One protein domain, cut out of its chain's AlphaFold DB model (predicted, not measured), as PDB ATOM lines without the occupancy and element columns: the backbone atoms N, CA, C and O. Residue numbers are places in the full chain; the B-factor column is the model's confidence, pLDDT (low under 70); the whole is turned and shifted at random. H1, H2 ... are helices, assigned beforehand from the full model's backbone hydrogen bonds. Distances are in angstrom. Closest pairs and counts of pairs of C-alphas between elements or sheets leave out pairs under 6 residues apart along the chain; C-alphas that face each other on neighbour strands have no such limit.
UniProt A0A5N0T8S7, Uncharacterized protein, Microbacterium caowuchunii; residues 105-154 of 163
ATOM      1  N   GLU A 105      21.038 192.700 -41.482       73.69
ATOM      2  CA  GLU A 105      19.798 191.948 -41.261       73.69
ATOM      3  C   GLU A 105      19.874 191.055 -40.021       73.69
ATOM      4  O   GLU A 105      18.873 190.869 -39.323       73.69
ATOM      5  N   ILE A 106      21.053 190.504 -39.728       73.81
ATOM      6  CA  ILE A 106      21.301 189.732 -38.506       73.81
ATOM      7  C   ILE A 106      21.155 190.634 -37.282       73.81
ATOM      8  O   ILE A 106      20.443 190.288 -36.338       73.81
ATOM      9  N   GLN A 107      21.803 191.801 -37.298       72.81
ATOM     10  CA  GLN A 107      21.720 192.772 -36.207       72.81
ATOM     11  C   GLN A 107      20.289 193.230 -35.981       72.81
ATOM     12  O   GLN A 107      19.830 193.272 -34.842       72.81
ATOM     13  N   LEU A 108      19.563 193.509 -37.063       73.12
ATOM     14  CA  LEU A 108      18.165 193.890 -36.995       73.12
ATOM     15  C   LEU A 108      17.313 192.773 -36.364       73.12
ATOM     16  O   LEU A 108      16.517 193.049 -35.469       73.12
ATOM     17  N   ARG A 109      17.515 191.506 -36.757       75.69
ATOM     18  CA  ARG A 109      16.844 190.344 -36.141       75.69
ATOM     19  C   ARG A 109      17.176 190.195 -34.654       75.69
ATOM     20  O   ARG A 109      16.269 189.955 -33.856       75.69
ATOM     21  N   SER A 110      18.441 190.365 -34.273       74.19
ATOM     22  CA  SER A 110      18.868 190.322 -32.869       74.19
ATOM     23  C   SER A 110      18.229 191.448 -32.054       74.19
ATOM     24  O   SER A 110      17.634 191.193 -31.009       74.19
ATOM     25  N   ALA A 111      18.261 192.680 -32.567       71.56
ATOM     26  CA  ALA A 111      17.656 193.839 -31.922       71.56
ATOM     27  C   ALA A 111      16.137 193.673 -31.766       71.56
ATOM     28  O   ALA A 111      15.599 193.915 -30.687       71.56
ATOM     29  N   TYR A 112      15.441 193.190 -32.804       77.50
ATOM     30  CA  TYR A 112      14.012 192.892 -32.711       77.50
ATOM     31  C   TYR A 112      13.710 191.872 -31.620       77.50
ATOM     32  O   TYR A 112      12.740 192.045 -30.883       77.50
ATOM     33  N   ARG A 113      14.532 190.829 -31.479       77.25
ATOM     34  CA  ARG A 113      14.367 189.841 -30.412       77.25
ATOM     35  C   ARG A 113      14.548 190.457 -29.028       77.25
ATOM     36  O   ARG A 113      13.719 190.201 -28.159       77.25
ATOM     37  N   ASP A 114      15.593 191.253 -28.820       73.25
ATOM     38  CA  ASP A 114      15.869 191.873 -27.521       73.25
ATOM     39  C   ASP A 114      14.766 192.852 -27.120       73.25
ATOM     40  O   ASP A 114      14.281 192.812 -25.985       73.25
ATOM     41  N   VAL A 115      14.304 193.668 -28.073       77.06
ATOM     42  CA  VAL A 115      13.157 194.567 -27.892       77.06
ATOM     43  C   VAL A 115      11.898 193.764 -27.581       77.06
ATOM     44  O   VAL A 115      11.225 194.056 -26.599       77.06
ATOM     45  N   THR A 116      11.614 192.705 -28.341       80.50
ATOM     46  CA  THR A 116      10.459 191.827 -28.097       80.50
ATOM     47  C   THR A 116      10.515 191.231 -26.688       80.50
ATOM     48  O   THR A 116       9.544 191.297 -25.938       80.50
ATOM     49  N   ALA A 117      11.672 190.714 -26.267       78.50
ATOM     50  CA  ALA A 117      11.862 190.157 -24.931       78.50
ATOM     51  C   ALA A 117      11.746 191.214 -23.819       78.50
ATOM     52  O   ALA A 117      11.288 190.906 -22.717       78.50
ATOM     53  N   ALA A 118      12.179 192.452 -24.063       75.94
ATOM     54  CA  ALA A 118      11.990 193.564 -23.134       75.94
ATOM     55  C   ALA A 118      10.507 193.946 -23.015       75.94
ATOM     56  O   ALA A 118      10.004 194.059 -21.900       75.94
ATOM     57  N   VAL A 119       9.802 194.047 -24.144       79.19
ATOM     58  CA  VAL A 119       8.364 194.333 -24.207       79.19
ATOM     59  C   VAL A 119       7.560 193.274 -23.452       79.19
ATOM     60  O   VAL A 119       6.772 193.629 -22.582       79.19
ATOM     61  N   PHE A 120       7.807 191.980 -23.685       78.75
ATOM     62  CA  PHE A 120       7.108 190.911 -22.958       78.75
ATOM     63  C   PHE A 120       7.415 190.910 -21.455       78.75
ATOM     64  O   PHE A 120       6.528 190.638 -20.645       78.75
ATOM     65  N   ARG A 121       8.654 191.222 -21.054       82.44
ATOM     66  CA  ARG A 121       9.004 191.361 -19.631       82.44
ATOM     67  C   ARG A 121       8.262 192.524 -18.981       82.44
ATOM     68  O   ARG A 121       7.753 192.357 -17.878       82.44
ATOM     69  N   LEU A 122       8.185 193.659 -19.672       78.56
ATOM     70  CA  LEU A 122       7.492 194.850 -19.194       78.56
ATOM     71  C   LEU A 122       5.978 194.614 -19.094       78.56
ATOM     72  O   LEU A 122       5.392 194.865 -18.044       78.56
ATOM     73  N   ALA A 123       5.376 194.030 -20.132       81.12
ATOM     74  CA  ALA A 123       3.960 193.670 -20.167       81.12
ATOM     75  C   ALA A 123       3.567 192.714 -19.028       81.12
ATOM     76  O   ALA A 123       2.496 192.829 -18.445       81.12
ATOM     77  N   ARG A 124       4.462 191.793 -18.656       83.25
ATOM     78  CA  ARG A 124       4.237 190.883 -17.525       83.25
ATOM     79  C   ARG A 124       4.255 191.587 -16.164       83.25
ATOM     80  O   ARG A 124       3.679 191.071 -15.212       83.25
ATOM     81  N   SER A 125       4.965 192.709 -16.046       84.75
ATOM     82  CA  SER A 125       5.078 193.463 -14.791       84.75
ATOM     83  C   SER A 125       4.010 194.541 -14.613       84.75
ATOM     84  O   SER A 125       3.738 194.923 -13.480       84.75
ATOM     85  N   ASP A 126       3.419 195.024 -15.707       89.94
ATOM     86  CA  ASP A 126       2.438 196.106 -15.699       89.94
ATOM     87  C   ASP A 126       1.388 195.900 -16.800       89.94
ATOM     88  O   ASP A 126       1.680 195.993 -17.996       89.94
ATOM     89  N   ALA A 127       0.151 195.643 -16.372       88.94
ATOM     90  CA  ALA A 127      -0.972 195.393 -17.264       88.94
ATOM     91  C   ALA A 127      -1.381 196.634 -18.076       88.94
ATOM     92  O   ALA A 127      -1.819 196.481 -19.214       88.94
ATOM     93  N   ASP A 128      -1.207 197.854 -17.545       92.12
ATOM     94  CA  ASP A 128      -1.528 199.076 -18.298       92.12
ATOM     95  C   ASP A 128      -0.546 199.261 -19.460       92.12
ATOM     96  O   ASP A 128      -0.942 199.523 -20.597       92.12
ATOM     97  N   THR A 129       0.749 199.030 -19.212       88.50
ATOM     98  CA  THR A 129       1.755 199.028 -20.280       88.50
ATOM     99  C   THR A 129       1.494 197.928 -21.311       88.50
ATOM    100  O   THR A 129       1.622 198.184 -22.510       88.50
ATOM    101  N   ALA A 130       1.102 196.726 -20.880       88.75
ATOM    102  CA  ALA A 130       0.745 195.645 -21.795       88.75
ATOM    103  C   ALA A 130      -0.396 196.042 -22.742       88.75
ATOM    104  O   ALA A 130      -0.281 195.832 -23.949       88.75
ATOM    105  N   GLU A 131      -1.457 196.667 -22.222       93.00
ATOM    106  CA  GLU A 131      -2.596 197.089 -23.041       93.00
ATOM    107  C   GLU A 131      -2.216 198.209 -24.014       93.00
ATOM    108  O   GLU A 131      -2.606 198.168 -25.178       93.00
ATOM    109  N   ARG A 132      -1.382 199.173 -23.599       93.06
ATOM    110  CA  ARG A 132      -0.878 200.222 -24.505       93.06
ATOM    111  C   ARG A 132      -0.062 199.643 -25.659       93.06
ATOM    112  O   ARG A 132      -0.233 200.063 -26.801       93.06
ATOM    113  N   VAL A 133       0.812 198.678 -25.372       89.62
ATOM    114  CA  VAL A 133       1.588 197.975 -26.405       89.62
ATOM    115  C   VAL A 133       0.662 197.181 -27.327       89.62
ATOM    116  O   VAL A 133       0.834 197.220 -28.544       89.62
ATOM    117  N   ALA A 134      -0.323 196.474 -26.771       91.19
ATOM    118  CA  ALA A 134      -1.276 195.694 -27.550       91.19
ATOM    119  C   ALA A 134      -2.133 196.584 -28.466       91.19
ATOM    120  O   ALA A 134      -2.287 196.268 -29.642       91.19
ATOM    121  N   ALA A 135      -2.605 197.732 -27.975       94.94
ATOM    122  CA  ALA A 135      -3.337 198.714 -28.770       94.94
ATOM    123  C   ALA A 135      -2.498 199.256 -29.941       94.94
ATOM    124  O   ALA A 135      -3.001 199.383 -31.056       94.94
ATOM    125  N   GLU A 136      -1.208 199.526 -29.721       92.94
ATOM    126  CA  GLU A 136      -0.314 199.948 -30.805       92.94
ATOM    127  C   GLU A 136      -0.105 198.829 -31.840       92.94
ATOM    128  O   GLU A 136      -0.154 199.072 -33.044       92.94
ATOM    129  N   LEU A 137       0.039 197.575 -31.398       89.81
ATOM    130  CA  LEU A 137       0.107 196.419 -32.299       89.81
ATOM    131  C   LEU A 137      -1.192 196.230 -33.101       89.81
ATOM    132  O   LEU A 137      -1.128 195.903 -34.289       89.81
ATOM    133  N   ASP A 138      -2.356 196.476 -32.501       94.06
ATOM    134  CA  ASP A 138      -3.648 196.469 -33.195       94.06
ATOM    135  C   ASP A 138      -3.719 197.575 -34.266       94.06
ATOM    136  O   ASP A 138      -4.101 197.297 -35.408       94.06
ATOM    137  N   ASN A 139      -3.252 198.792 -33.952       95.44
ATOM    138  CA  ASN A 139      -3.150 199.906 -34.908       95.44
ATOM    139  C   ASN A 139      -2.212 199.585 -36.082       95.44
ATOM    140  O   ASN A 139      -2.462 199.991 -37.215       95.44
ATOM    141  N   MET A 140      -1.155 198.810 -35.831       94.38
ATOM    142  CA  MET A 140      -0.242 198.301 -36.858       94.38
ATOM    143  C   MET A 140      -0.793 197.086 -37.626       94.38
ATOM    144  O   MET A 140      -0.074 196.487 -38.433       94.38
ATOM    145  N   HIS A 141      -2.046 196.690 -37.383       91.88
ATOM    146  CA  HIS A 141      -2.680 195.503 -37.958       91.88
ATOM    147  C   HIS A 141      -1.913 194.205 -37.638       91.88
ATOM    148  O   HIS A 141      -1.657 193.362 -38.509       91.88
ATOM    149  N   ARG A 142      -1.520 194.038 -36.368       87.38
ATOM    150  CA  ARG A 142      -0.849 192.847 -35.817       87.38
ATOM    151  C   ARG A 142      -1.632 192.222 -34.642       87.38
ATOM    152  O   ARG A 142      -1.046 191.987 -33.584       87.38
ATOM    153  N   PRO A 143      -2.917 191.862 -34.823       86.50
ATOM    154  CA  PRO A 143      -3.799 191.467 -33.718       86.50
ATOM    155  C   PRO A 143      -3.360 190.196 -32.976       86.50
ATOM    156  O   PRO A 143      -3.504 190.114 -31.763       86.50
ATOM    157  N   LEU A 144      -2.742 189.229 -33.666       82.12
ATOM    158  CA  LEU A 144      -2.227 188.008 -33.021       82.12
ATOM    159  C   LEU A 144      -1.080 188.296 -32.039       82.12
ATOM    160  O   LEU A 144      -0.932 187.618 -31.027       82.12
ATOM    161  N   LEU A 145      -0.249 189.302 -32.336       82.06
ATOM    162  CA  LEU A 145       0.815 189.721 -31.422       82.06
ATOM    163  C   LEU A 145       0.238 190.520 -30.251       82.06
ATOM    164  O   LEU A 145       0.688 190.337 -29.122       82.06
ATOM    165  N   ALA A 146      -0.767 191.362 -30.510       87.19
ATOM    166  CA  ALA A 146      -1.483 192.103 -29.477       87.19
ATOM    167  C   ALA A 146      -2.144 191.158 -28.456       87.19
ATOM    168  O   ALA A 146      -1.977 191.340 -27.252       87.19
ATOM    169  N   GLU A 147      -2.821 190.107 -28.930       89.19
ATOM    170  CA  GLU A 147      -3.393 189.046 -28.090       89.19
ATOM    171  C   GLU A 147      -2.320 188.362 -27.232       89.19
ATOM    172  O   GLU A 147      -2.459 188.293 -26.014       89.19
ATOM    173  N   GLY A 148      -1.191 187.969 -27.834       84.56
ATOM    174  CA  GLY A 148      -0.085 187.358 -27.093       84.56
ATOM    175  C   GLY A 148       0.478 188.254 -25.980       84.56
ATOM    176  O   GLY A 148       0.808 187.764 -24.901       84.56
ATOM    177  N   VAL A 149       0.577 189.568 -26.201       85.62
ATOM    178  CA  VAL A 149       1.018 190.522 -25.164       85.62
ATOM    179  C   VAL A 149       0.018 190.583 -24.005       85.62
ATOM    180  O   VAL A 149       0.442 190.542 -22.847       85.62
ATOM    181  N   ARG A 150      -1.290 190.619 -24.297       89.00
ATOM    182  CA  ARG A 150      -2.358 190.621 -23.278       89.00
ATOM    183  C   ARG A 150      -2.357 189.333 -22.451       89.00
ATOM    184  O   ARG A 150      -2.350 189.398 -21.222       89.00
ATOM    185  N   ASP A 151      -2.251 188.177 -23.105       87.00
ATOM    186  CA  ASP A 151      -2.202 186.862 -22.449       87.00
ATOM    187  C   ASP A 151      -1.036 186.734 -21.458       87.00
ATOM    188  O   ASP A 151      -1.145 186.074 -20.421       87.00
ATOM    189  N   HIS A 152       0.096 187.380 -21.747       79.44
ATOM    190  CA  HIS A 152       1.262 187.376 -20.866       79.44
ATOM    191  C   HIS A 152       1.144 188.325 -19.658       79.44
ATOM    192  O   HIS A 152       1.868 188.120 -18.676       79.44
ATOM    193  N   ALA A 153       0.254 189.321 -19.708       81.56
ATOM    194  CA  ALA A 153       0.007 190.278 -18.626       81.56
ATOM    195  C   ALA A 153      -0.960 189.737 -17.562       81.56
ATOM    196  O   ALA A 153      -0.788 189.997 -16.371       81.56
ATOM    197  N   THR A 154      -1.936 188.925 -17.970       71.62
ATOM    198  CA  THR A 154      -2.816 188.169 -17.070       71.62
ATOM    199  C   THR A 154      -2.382 186.709 -17.047       71.62
ATOM    200  O   THR A 154      -2.930 185.905 -17.803       71.62
TER     201      THR A 154
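Overview. This is residues 105 to 154 of the 163 residues of an uncharacterized protein of Microbacterium caowuchunii (UniProt A0A5N0T8S7). The model is a V of helices: H2 and H3 fold back on each other as a tight helical hairpin and make one leg, and the longer H1 makes the other. The legs meet where H1 ends, H2 begins and H3 ends, and from there H1 runs out as an arm whose residues 105 to 115 stick out free. The printed part has 50 residues with three named helices, H1, H2 and H3 in chain order, and no named strand; its class is all helix. The whole is compact, with a radius of gyration of the C-alphas of 11.0 A, and spans 32 by 24 by 13 A, only just flat.

Arrangement. H1, residues 105 to 125, stands free over residues 105 to 115. A tight link of one residue, Asp 126, joins it to H2, residues 127 to 139. H1 and H2 touch only at the corner by their link, H1 with residues 122 to 124 alone and H2 with residues 129 to 133 alone; their closest C-alphas, those of Ala 123 and Ala 130, are 4.1 A apart. The two run opposite ways at a steep tilt of 44 degrees. A tight link of three residues leads from H2 to H3, residues 143 to 153. H2 and H3 form a helical hairpin and touch, with 20 pairs of C-alphas within 8 A; the closest are those of Ala 134 and Ala 146, 4.1 A apart. They run opposite ways at a shallow tilt of 3 degrees, and their centres are 8.4 A apart. H1 touches H3 with residues 120 to 125 alone, and the closest C-alphas, those of Arg 124 and Ala 153, are 4.4 A apart. H1 and H3 run the same way at a steep tilt of 46 degrees. In H1, H2 and H3 every O i to N i+4 pair is within hydrogen-bond range.

Along the chain. H1 begins at C-alpha 105, at (19.798, 191.948, -41.261), and measures 30.3 A to C-alpha 125, at (5.078, 193.463, -14.791). H2 has 13 residues, from Ala 127 to Asn 139, and measures 18.3 A. H3 has 11 residues, from Pro 143 to Ala 153, measures 15.6 A and ends at C-alpha 153, at (0.007, 190.278, -18.626).

Size, cuts and confidence. The two C-alphas farthest apart, those of Glu 105 and Thr 154, are 33.3 A apart. Without the stretch that stands free, the body of 39 residues spans 24 by 17 by 13 A. The printed part has no cut, and no link is long. The mean pLDDT of the printed part is 83.7; it is 77 in H1 and 92 in H2, and no printed residue is under 70.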